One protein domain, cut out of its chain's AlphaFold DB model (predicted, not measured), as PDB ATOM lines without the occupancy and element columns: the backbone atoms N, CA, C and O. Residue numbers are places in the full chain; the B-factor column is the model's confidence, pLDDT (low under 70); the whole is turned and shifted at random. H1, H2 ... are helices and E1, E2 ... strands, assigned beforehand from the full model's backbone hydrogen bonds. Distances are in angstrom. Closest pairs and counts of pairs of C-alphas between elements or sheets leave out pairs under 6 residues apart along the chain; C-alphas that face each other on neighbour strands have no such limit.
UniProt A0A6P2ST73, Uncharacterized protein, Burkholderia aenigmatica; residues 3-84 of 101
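What this domain is: This is residues 3 to 84 of the 101 residues of an uncharacterized protein of Burkholderia aenigmatica (UniProt A0A6P2ST73). A strongly twisted sheet of four strands curls round helix H2, and H1 lies next to H2 on the same face, making two layers. The printed part has 82 residues, in the order E1 H1 H2 E2 E3 E4; the antiparallel sheet runs E1 E4 E3 E2. The class is mixed; the whole is compact, radius of gyration of the C-alphas 11.9 A, spanning 34 by 26 by 18 A.

How they stand to each other: Edge strand E1, residues 3 to 8, neighbours E4, residues 73 to 83, with N 5 and O 80 within hydrogen-bond range at 2.9 A. H1, residues 20 to 31, is on the sheet at a height of 8.2 A; the closest C-alphas to E1 are Phe 7 and Val 26, 7.3 A. H2, residues 37 to 46, only just touches H1's residues 25 to 29, with 3 pairs of C-alphas within 8 A, the closest Cys 29 and Leu 40 at 6.7 A; this helical hairpin has a steep tilt of 38 degrees. E2, residues 50 to 55, E3, residues 63 to 70, and E4 form a meander, each strand the antiparallel neighbour of the one before; N 52 and O 67, and N 66 and O 77, are within range at 2.8 A. In H1 and H2 every O i to N i+4 pair is within range.

Where its parts are: E1 begins at C-alpha 3 (-69.354, 37.642, 56.453). E4, 31.1 A long, ends at C-alpha 83 (-74.946, 40.823, 56.983); E3 measures 21.9 A.

The domain as a whole: The farthest C-alphas, Arg 72 and Val 84, are 35.7 A apart. The printed part has no cut; E1 to H1 is a long link. No printed residue is under pLDDT 70.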
ATOM      1  N   GLN A   3     -70.459  38.417  55.884       97.00
ATOM      2  CA  GLN A   3     -69.354  37.642  56.453       97.00
ATOM      3  C   GLN A   3     -69.792  36.193  56.688       97.00
ATOM      4  O   GLN A   3     -70.966  35.936  56.947       97.00
ATOM      5  N   LEU A   4     -68.853  35.258  56.581       97.31
ATOM      6  CA  LEU A   4     -69.055  33.838  56.841       97.31
ATOM      7  C   LEU A   4     -69.512  33.621  58.287       97.31
ATOM      8  O   LEU A   4     -68.826  34.030  59.221       97.31
ATOM      9  N   GLU A   5     -70.636  32.930  58.443       96.81
ATOM     10  CA  GLU A   5     -71.147  32.440  59.723       96.81
ATOM     11  C   GLU A   5     -70.813  30.955  59.891       96.81
ATOM     12  O   GLU A   5     -70.228  30.556  60.895       96.81
ATOM     13  N   SER A   6     -71.150  30.130  58.894       97.00
ATOM     14  CA  SER A   6     -71.008  28.677  58.995       97.00
ATOM     15  C   SER A   6     -70.892  27.979  57.639       97.00
ATOM     16  O   SER A   6     -71.203  28.538  56.582       97.00
ATOM     17  N   PHE A   7     -70.438  26.725  57.694       97.44
ATOM     18  CA  PHE A   7     -70.510  25.764  56.598       97.44
ATOM     19  C   PHE A   7     -71.463  24.628  56.968       97.44
ATOM     20  O   PHE A   7     -71.577  24.267  58.136       97.44
ATOM     21  N   GLY A   8     -72.074  24.029  55.955       94.81
ATOM     22  CA  GLY A   8     -72.804  22.773  56.051       94.81
ATOM     23  C   GLY A   8     -72.538  21.897  54.831       94.81
ATOM     24  O   GLY A   8     -71.993  22.356  53.823       94.81
ATOM     25  N   LEU A   9     -72.942  20.637  54.921       94.44
ATOM     26  CA  LEU A   9     -72.996  19.715  53.791       94.44
ATOM     27  C   LEU A   9     -74.459  19.450  53.444       94.44
ATOM     28  O   LEU A   9     -75.283  19.394  54.356       94.44
ATOM     29  N   PRO A  10     -74.812  19.334  52.155       91.88
ATOM     30  CA  PRO A  10     -76.135  18.857  51.790       91.88
ATOM     31  C   PRO A  10     -76.294  17.396  52.226       91.88
ATOM     32  O   PRO A  10     -75.328  16.635  52.180       91.88
ATOM     33  N   ASP A  11     -77.519  16.978  52.539       91.00
ATOM     34  CA  ASP A  11     -77.825  15.600  52.969       91.00
ATOM     35  C   ASP A  11     -77.397  14.534  51.944       91.00
ATOM     36  O   ASP A  11     -77.181  13.371  52.271       91.00
ATOM     37  N   THR A  12     -77.243  14.937  50.681       90.62
ATOM     38  CA  THR A  12     -76.792  14.088  49.575       90.62
ATOM     39  C   THR A  12     -75.277  13.875  49.524       90.62
ATOM     40  O   THR A  12     -74.809  13.103  48.688       90.62
ATOM     41  N   PHE A  13     -74.499  14.542  50.382       92.06
ATOM     42  CA  PHE A  13     -73.046  14.404  50.440       92.06
ATOM     43  C   PHE A  13     -72.592  14.010  51.853       92.06
ATOM     44  O   PHE A  13     -72.510  14.868  52.734       92.06
ATOM     45  N   PRO A  14     -72.266  12.728  52.092       93.25
ATOM     46  CA  PRO A  14     -71.869  12.269  53.417       93.25
ATOM     47  C   PRO A  14     -70.499  12.830  53.816       93.25
ATOM     48  O   PRO A  14     -69.582  12.932  52.999       93.25
ATOM     49  N   GLU A  15     -70.326  13.116  55.107       92.06
ATOM     50  CA  GLU A  15     -69.064  13.628  55.662       92.06
ATOM     51  C   GLU A  15     -67.864  12.720  55.368       92.06
ATOM     52  O   GLU A  15     -66.761  13.212  55.138       92.06
ATOM     53  N   SER A  16     -68.071  11.401  55.297       94.00
ATOM     54  CA  SER A  16     -67.020  10.423  54.984       94.00
ATOM     55  C   SER A  16     -66.420  10.586  53.582       94.00
ATOM     56  O   SER A  16     -65.308  10.121  53.339       94.00
ATOM     57  N   MET A  17     -67.120  11.263  52.666       93.94
ATOM     58  CA  MET A  17     -66.620  11.578  51.325       93.94
ATOM     59  C   MET A  17     -65.832  12.891  51.265       93.94
ATOM     60  O   MET A  17     -65.233  13.185  50.229       93.94
ATOM     61  N   MET A  18     -65.810  13.685  52.340       96.06
ATOM     62  CA  MET A  18     -65.063  14.940  52.394       96.06
ATOM     63  C   MET A  18     -63.551  14.667  52.343       96.06
ATOM     64  O   MET A  18     -62.994  14.085  53.277       96.06
ATOM     65  N   PRO A  19     -62.827  15.131  51.307       96.62
ATOM     66  CA  PRO A  19     -61.377  15.008  51.270       96.62
ATOM     67  C   PRO A  19     -60.739  15.791  52.420       96.62
ATOM     68  O   PRO A  19     -61.107  16.942  52.675       96.62
ATOM     69  N   ALA A  20     -59.714  15.222  53.061       97.31
ATOM     70  CA  ALA A  20     -59.008  15.873  54.170       97.31
ATOM     71  C   ALA A  20     -58.532  17.315  53.858       97.31
ATOM     72  O   ALA A  20     -58.709  18.189  54.711       97.31
ATOM     73  N   PRO A  21     -58.022  17.637  52.644       97.19
ATOM     74  CA  PRO A  21     -57.686  19.019  52.289       97.19
ATOM     75  C   PRO A  21     -58.894  19.974  52.277       97.19
ATOM     76  O   PRO A  21     -58.751  21.153  52.606       97.19
ATOM     77  N   GLY A  22     -60.082  19.471  51.930       96.44
ATOM     78  CA  GLY A  22     -61.339  20.220  51.965       96.44
ATOM     79  C   GLY A  22     -61.793  20.499  53.393       96.44
ATOM     80  O   GLY A  22     -62.072  21.648  53.734       96.44
ATOM     81  N   ALA A  23     -61.767  19.479  54.258       97.06
ATOM     82  CA  ALA A  23     -62.049  19.641  55.687       97.06
ATOM     83  C   ALA A  23     -61.089  20.647  56.342       97.06
ATOM     84  O   ALA A  23     -61.501  21.493  57.138       97.06
ATOM     85  N   GLN A  24     -59.807  20.612  55.965       98.06
ATOM     86  CA  GLN A  24     -58.827  21.571  56.461       98.06
ATOM     87  C   GLN A  24     -59.139  23.005  56.014       98.06
ATOM     88  O   GLN A  24     -59.061  23.916  56.833       98.06
ATOM     89  N   LEU A  25     -59.538  23.216  54.754       97.69
ATOM     90  CA  LEU A  25     -59.961  24.536  54.278       97.69
ATOM     91  C   LEU A  25     -61.154  25.072  55.080       97.69
ATOM     92  O   LEU A  25     -61.112  26.222  55.502       97.69
ATOM     93  N   VAL A  26     -62.183  24.251  55.322       97.19
ATOM     94  CA  VAL A  26     -63.359  24.648  56.124       97.19
ATOM     95  C   VAL A  26     -62.933  25.110  57.519       97.19
ATOM     96  O   VAL A  26     -63.299  26.207  57.944       97.19
ATOM     97  N   ARG A  27     -62.093  24.320  58.203       97.81
ATOM     98  CA  ARG A  27     -61.569  24.670  59.533       97.81
ATOM     99  C   ARG A  27     -60.785  25.977  59.528       97.81
ATOM    100  O   ARG A  27     -60.926  26.772  60.450       97.81
ATOM    101  N   ASP A  28     -59.963  26.204  58.512       97.81
ATOM    102  CA  ASP A  28     -59.144  27.413  58.433       97.81
ATOM    103  C   ASP A  28     -59.983  28.652  58.102       97.81
ATOM    104  O   ASP A  28     -59.751  29.713  58.677       97.81
ATOM    105  N   CYS A  29     -61.007  28.519  57.255       97.12
ATOM    106  CA  CYS A  29     -61.948  29.599  56.968       97.12
ATOM    107  C   CYS A  29     -62.700  30.056  58.227       97.12
ATOM    108  O   CYS A  29     -62.828  31.258  58.447       97.12
ATOM    109  N   LEU A  30     -63.144  29.116  59.069       96.00
ATOM    110  CA  LEU A  30     -63.866  29.414  60.314       96.00
ATOM    111  C   LEU A  30     -62.994  30.102  61.382       96.00
ATOM    112  O   LEU A  30     -63.526  30.740  62.285       96.00
ATOM    113  N   LYS A  31     -61.661  30.018  61.283       96.81
ATOM    114  CA  LYS A  31     -60.738  30.732  62.186       96.81
ATOM    115  C   LYS A  31     -60.563  32.209  61.826       96.81
ATOM    116  O   LYS A  31     -60.090  32.985  62.654       96.81
ATOM    117  N   VAL A  32     -60.899  32.610  60.599       95.19
ATOM    118  CA  VAL A  32     -60.717  33.989  60.132       95.19
ATOM    119  C   VAL A  32     -61.952  34.814  60.479       95.19
ATOM    120  O   VAL A  32     -63.017  34.655  59.880       95.19
ATOM    121  N   LYS A  33     -61.802  35.743  61.428       93.25
ATOM    122  CA  LYS A  33     -62.868  36.692  61.772       93.25
ATOM    123  C   LYS A  33     -63.237  37.544  60.561       93.25
ATOM    124  O   LYS A  33     -62.370  38.117  59.903       93.25
ATOM    125  N   GLY A  34     -64.535  37.633  60.292       94.69
ATOM    126  CA  GLY A  34     -65.076  38.421  59.191       94.69
ATOM    127  C   GLY A  34     -64.692  37.933  57.800       94.69
ATOM    128  O   GLY A  34     -64.651  38.734  56.870       94.69
ATOM    129  N   MET A  35     -64.427  36.631  57.648       97.19
ATOM    130  CA  MET A  35     -64.157  35.999  56.358       97.19
ATOM    131  C   MET A  35     -65.241  36.351  55.330       97.19
ATOM    132  O   MET A  35     -66.421  36.073  55.530       97.19
ATOM    133  N   ARG A  36     -64.850  36.941  54.197       96.81
ATOM    134  CA  ARG A  36     -65.775  37.323  53.118       96.81
ATOM    135  C   ARG A  36     -65.709  36.325  51.973       96.81
ATOM    136  O   ARG A  36     -64.717  35.622  51.799       96.81
ATOM    137  N   LYS A  37     -66.720  36.350  51.099       97.19
ATOM    138  CA  LYS A  37     -66.762  35.531  49.875       97.19
ATOM    139  C   LYS A  37     -65.459  35.617  49.071       97.19
ATOM    140  O   LYS A  37     -64.935  34.594  48.650       97.19
ATOM    141  N   GLN A  38     -64.942  36.823  48.825       97.44
ATOM    142  CA  GLN A  38     -63.728  37.001  48.015       97.44
ATOM    143  C   GLN A  38     -62.500  36.352  48.666       97.44
ATOM    144  O   GLN A  38     -61.738  35.677  47.974       97.44
ATOM    145  N   ASP A  39     -62.352  36.504  49.981       97.25
ATOM    146  CA  ASP A  39     -61.239  35.948  50.752       97.25
ATOM    147  C   ASP A  39     -61.316  34.414  50.797       97.25
ATOM    148  O   ASP A  39     -60.327  33.730  50.539       97.25
ATOM    149  N   LEU A  40     -62.520  33.871  50.981       97.50
ATOM    150  CA  LEU A  40     -62.813  32.439  50.941       97.50
ATOM    151  C   LEU A  40     -62.496  31.835  49.557       97.50
ATOM    152  O   LEU A  40     -61.776  30.838  49.456       97.50
ATOM    153  N   MET A  41     -62.948  32.475  48.471       98.38
ATOM    154  CA  MET A  41     -62.643  32.057  47.093       98.38
ATOM    155  C   MET A  41     -61.137  32.122  46.799       98.38
ATOM    156  O   MET A  41     -60.597  31.243  46.123       98.38
ATOM    157  N   LYS A  42     -60.444  33.156  47.295       98.31
ATOM    158  CA  LYS A  42     -58.991  33.316  47.142       98.31
ATOM    159  C   LYS A  42     -58.233  32.232  47.908       98.31
ATOM    160  O   LYS A  42     -57.329  31.625  47.341       98.31
ATOM    161  N   MET A  43     -58.631  31.943  49.147       98.06
ATOM    162  CA  MET A  43     -58.017  30.902  49.968       98.06
ATOM    163  C   MET A  43     -58.161  29.524  49.314       98.06
ATOM    164  O   MET A  43     -57.169  28.808  49.186       98.06
ATOM    165  N   ALA A  44     -59.347  29.175  48.811       98.12
ATOM    166  CA  ALA A  44     -59.555  27.917  48.095       98.12
ATOM    167  C   ALA A  44     -58.657  27.799  46.849       98.12
ATOM    168  O   ALA A  44     -57.976  26.788  46.671       98.12
ATOM    169  N   ARG A  45     -58.584  28.855  46.026       98.38
ATOM    170  CA  ARG A  45     -57.702  28.892  44.842       98.38
ATOM    171  C   ARG A  45     -56.228  28.765  45.209       98.38
ATOM    172  O   ARG A  45     -55.502  28.053  44.527       98.38
ATOM    173  N   SER A  46     -55.791  29.404  46.296       98.06
ATOM    174  CA  SER A  46     -54.397  29.322  46.759       98.06
ATOM    175  C   SER A  46     -53.972  27.905  47.162       98.06
ATOM    176  O   SER A  46     -52.791  27.589  47.110       98.06
ATOM    177  N   ARG A  47     -54.933  27.030  47.494       97.12
ATOM    178  CA  ARG A  47     -54.702  25.601  47.772       97.12
ATOM    179  C   ARG A  47     -54.782  24.715  46.523       97.12
ATOM    180  O   ARG A  47     -54.784  23.495  46.637       97.12
ATOM    181  N   GLY A  48     -54.893  25.313  45.336       97.62
ATOM    182  CA  GLY A  48     -55.038  24.595  44.069       97.62
ATOM    183  C   GLY A  48     -56.446  24.051  43.808       97.62
ATOM    184  O   GLY A  48     -56.638  23.296  42.856       97.62
ATOM    185  N   PHE A  49     -57.443  24.417  44.621       98.19
ATOM    186  CA  PHE A  49     -58.826  23.997  44.394       98.19
ATOM    187  C   PHE A  49     -59.501  24.896  43.360       98.19
ATOM    188  O   PHE A  49     -59.106  26.047  43.150       98.19
ATOM    189  N   ARG A  50     -60.572  24.394  42.741       98.31
ATOM    190  CA  ARG A  50     -61.406  25.184  41.823       98.31
ATOM    191  C   ARG A  50     -62.743  25.498  42.497       98.31
ATOM    192  O   ARG A  50     -63.634  24.651  42.469       98.31
ATOM    193  N   PRO A  51     -62.878  26.668  43.148       98.38
ATOM    194  CA  PRO A  51     -64.118  27.042  43.803       98.38
ATOM    195  C   PRO A  51     -65.151  27.604  42.823       98.38
ATOM    196  O   PRO A  51     -64.821  28.413  41.949       98.38
ATOM    197  N   THR A  52     -66.415  27.268  43.047       98.31
ATOM    198  CA  THR A  52     -67.587  27.888  42.424       98.31
ATOM    199  C   THR A  52     -68.502  28.459  43.499       98.31
ATOM    200  O   THR A  52     -68.482  28.026  44.648       98.31
ATOM    201  N   TRP A  53     -69.295  29.466  43.141       98.00
ATOM    202  CA  TRP A  53     -70.189  30.136  44.077       98.00
ATOM    203  C   TRP A  53     -71.537  30.385  43.422       98.00
ATOM    204  O   TRP A  53     -71.596  31.009  42.362       98.00
ATOM    205  N   LYS A  54     -72.617  29.952  44.067       97.25
ATOM    206  CA  LYS A  54     -73.987  30.149  43.593       97.25
ATOM    207  C   LYS A  54     -74.883  30.555  44.754       97.25
ATOM    208  O   LYS A  54     -74.808  29.970  45.825       97.25
ATOM    209  N   ARG A  55     -75.744  31.552  44.555       96.50
ATOM    210  CA  ARG A  55     -76.786  31.888  45.533       96.50
ATOM    211  C   ARG A  55     -77.886  30.830  45.492       96.50
ATOM    212  O   ARG A  55     -78.310  30.446  44.403       96.50
ATOM    213  N   LEU A  56     -78.324  30.351  46.655       95.12
ATOM    214  CA  LEU A  56     -79.400  29.364  46.769       95.12
ATOM    215  C   LEU A  56     -80.681  30.069  47.214       95.12
ATOM    216  O   LEU A  56     -81.067  30.004  48.372       95.12
ATOM    217  N   GLU A  57     -81.329  30.770  46.281       93.06
ATOM    218  CA  GLU A  57     -82.485  31.636  46.576       93.06
ATOM    219  C   GLU A  57     -83.652  30.890  47.238       93.06
ATOM    220  O   GLU A  57     -84.332  31.450  48.091       93.06
ATOM    221  N   HIS A  58     -83.821  29.605  46.919       92.62
ATOM    222  CA  HIS A  58     -84.853  28.743  47.499       92.62
ATOM    223  C   HIS A  58     -84.601  28.348  48.967       92.62
ATOM    224  O   HIS A  58     -85.523  27.865  49.614       92.62
ATOM    225  N   LEU A  59     -83.386  28.543  49.502       91.88
ATOM    226  CA  LEU A  59     -83.046  28.268  50.910       91.88
ATOM    227  C   LEU A  59     -83.046  29.534  51.780       91.88
ATOM    228  O   LEU A  59     -82.765  29.469  52.976       91.88
ATOM    229  N   GLY A  60     -83.360  30.687  51.187       90.81
ATOM    230  CA  GLY A  60     -83.432  31.967  51.877       90.81
ATOM    231  C   GLY A  60     -82.169  32.833  51.754       90.81
ATOM    232  O   GLY A  60     -81.178  32.476  51.108       90.81
ATOM    233  N   PRO A  61     -82.209  34.046  52.333       92.88
ATOM    234  CA  PRO A  61     -81.124  35.011  52.225       92.88
ATOM    235  C   PRO A  61     -79.865  34.537  52.959       92.88
ATOM    236  O   PRO A  61     -79.930  33.894  54.007       92.88
ATOM    237  N   GLY A  62     -78.703  34.892  52.409       94.88
ATOM    238  CA  GLY A  62     -77.410  34.563  53.007       94.88
ATOM    239  C   GLY A  62     -76.971  33.108  52.821       94.88
ATOM    240  O   GLY A  62     -75.902  32.753  53.303       94.88
ATOM    241  N   VAL A  63     -77.742  32.263  52.123       96.81
ATOM    242  CA  VAL A  63     -77.373  30.864  51.860       96.81
ATOM    243  C   VAL A  63     -76.816  30.706  50.444       96.81
ATOM    244  O   VAL A  63     -77.414  31.126  49.445       96.81
ATOM    245  N   TYR A  64     -75.642  30.087  50.352       98.12
ATOM    246  CA  TYR A  64     -74.900  29.925  49.110       98.12
ATOM    247  C   TYR A  64     -74.390  28.495  48.950       98.12
ATOM    248  O   TYR A  64     -73.972  27.852  49.907       98.12
ATOM    249  N   GLY A  65     -74.382  28.017  47.713       97.69
ATOM    250  CA  GLY A  65     -73.659  26.829  47.302       97.69
ATOM    251  C   GLY A  65     -72.219  27.210  46.990       97.69
ATOM    252  O   GLY A  65     -71.963  28.060  46.132       97.69
ATOM    253  N   PHE A  66     -71.290  26.562  47.675       98.25
ATOM    254  CA  PHE A  66     -69.860  26.688  47.475       98.25
ATOM    255  C   PHE A  66     -69.303  25.347  47.004       98.25
ATOM    256  O   PHE A  66     -69.052  24.440  47.793       98.25
ATOM    257  N   GLY A  67     -69.158  25.199  45.689       97.50
ATOM    258  CA  GLY A  67     -68.588  23.990  45.106       97.50
ATOM    259  C   GLY A  67     -67.068  24.047  45.150       97.50
ATOM    260  O   GLY A  67     -66.480  25.056  44.770       97.50
ATOM    261  N   LEU A  68     -66.422  22.964  45.570       97.69
ATOM    262  CA  LEU A  68     -64.971  22.818  45.547       97.69
ATOM    263  C   LEU A  68     -64.578  21.608  44.714       97.69
ATOM    264  O   LEU A  68     -64.870  20.474  45.086       97.69
ATOM    265  N   THR A  69     -63.847  21.823  43.624       98.19
ATOM    266  CA  THR A  69     -63.118  20.723  42.984       98.19
ATOM    267  C   THR A  69     -61.754  20.559  43.649       98.19
ATOM    268  O   THR A  69     -60.919  21.467  43.584       98.19
ATOM    269  N   ILE A  70     -61.533  19.398  44.267       97.00
ATOM    270  CA  ILE A  70     -60.301  18.991  44.950       97.00
ATOM    271  C   ILE A  70     -59.768  17.748  44.231       97.00
ATOM    272  O   ILE A  70     -60.272  16.637  44.407       97.00
ATOM    273  N   GLY A  71     -58.768  17.933  43.364       94.25
ATOM    274  CA  GLY A  71     -58.313  16.871  42.464       94.25
ATOM    275  C   GLY A  71     -59.443  16.420  41.531       94.25
ATOM    276  O   GLY A  71     -59.916  17.206  40.714       94.25
ATOM    277  N   ARG A  72     -59.882  15.161  41.663       92.94
ATOM    278  CA  ARG A  72     -61.028  14.594  40.921       92.94
ATOM    279  C   ARG A  72     -62.340  14.589  41.720       92.94
ATOM    280  O   ARG A  72     -63.365  14.185  41.184       92.94
ATOM    281  N   CYS A  73     -62.317  15.016  42.983       94.50
ATOM    282  CA  CYS A  73     -63.496  15.057  43.842       94.50
ATOM    283  C   CYS A  73     -64.191  16.419  43.731       94.50
ATOM    284  O   CYS A  73     -63.531  17.460  43.765       94.50
ATOM    285  N   VAL A  74     -65.519  16.411  43.622       95.69
ATOM    286  CA  VAL A  74     -66.351  17.614  43.718       95.69
ATOM    287  C   VAL A  74     -67.072  17.578  45.055       95.69
ATOM    288  O   VAL A  74     -67.858  16.672  45.309       95.69
ATOM    289  N   VAL A  75     -66.803  18.573  45.894       97.12
ATOM    290  CA  VAL A  75     -67.407  18.723  47.216       97.12
ATOM    291  C   VAL A  75     -68.424  19.863  47.165       97.12
ATOM    292  O   VAL A  75     -68.032  21.013  46.937       97.12
ATOM    293  N   PRO A  76     -69.719  19.585  47.362       97.12
ATOM    294  CA  PRO A  76     -70.728  20.611  47.538       97.12
ATOM    295  C   PRO A  76     -70.761  21.053  49.005       97.12
ATOM    296  O   PRO A  76     -71.093  20.270  49.887       97.12
ATOM    297  N   LEU A  77     -70.442  22.318  49.274       97.38
ATOM    298  CA  LEU A  77     -70.662  22.932  50.583       97.38
ATOM    299  C   LEU A  77     -71.848  23.890  50.513       97.38
ATOM    300  O   LEU A  77     -72.018  24.624  49.538       97.38
ATOM    301  N   MET A  78     -72.636  23.923  51.577       97.38
ATOM    302  CA  MET A  78     -73.528  25.035  51.873       97.38
ATOM    303  C   MET A  78     -72.771  26.036  52.739       97.38
ATOM    304  O   MET A  78     -72.045  25.657  53.655       97.38
ATOM    305  N   VAL A  79     -72.919  27.318  52.442       97.94
ATOM    306  CA  VAL A  79     -72.288  28.405  53.187       97.94
ATOM    307  C   VAL A  79     -73.364  29.358  53.641       97.94
ATOM    308  O   VAL A  79     -74.150  29.834  52.816       97.94
ATOM    309  N   ARG A  80     -73.361  29.674  54.937       97.56
ATOM    310  CA  ARG A  80     -74.157  30.772  55.463       97.56
ATOM    311  C   ARG A  80     -73.303  32.013  55.641       97.56
ATOM    312  O   ARG A  80     -72.259  31.983  56.291       97.56
ATOM    313  N   MET A  81     -73.765  33.105  55.049       97.38
ATOM    314  CA  MET A  81     -73.212  34.438  55.207       97.38
ATOM    315  C   MET A  81     -74.250  35.315  55.901       97.38
ATOM    316  O   MET A  81     -75.428  35.289  55.545       97.38
ATOM    317  N   VAL A  82     -73.808  36.123  56.855       95.62
ATOM    318  CA  VAL A  82     -74.656  37.082  57.568       95.62
ATOM    319  C   VAL A  82     -74.232  38.502  57.254       95.62
ATOM    320  O   VAL A  82     -73.043  38.805  57.128       95.62
ATOM    321  N   VAL A  83     -75.212  39.392  57.113       93.31
ATOM    322  CA  VAL A  83     -74.946  40.823  56.983       93.31
ATOM    323  C   VAL A  83     -74.543  41.343  58.352       93.31
ATOM    324  O   VAL A  83     -75.343  41.351  59.279       93.31
ATOM    325  N   VAL A  84     -73.307  41.813  58.459       86.81
ATOM    326  CA  VAL A  84     -72.855  42.532  59.645       86.81
ATOM    327  C   VAL A  84     -73.040  44.018  59.367       86.81
ATOM    328  O   VAL A  84     -72.408  44.580  58.457       86.81
TER     329      VAL A  84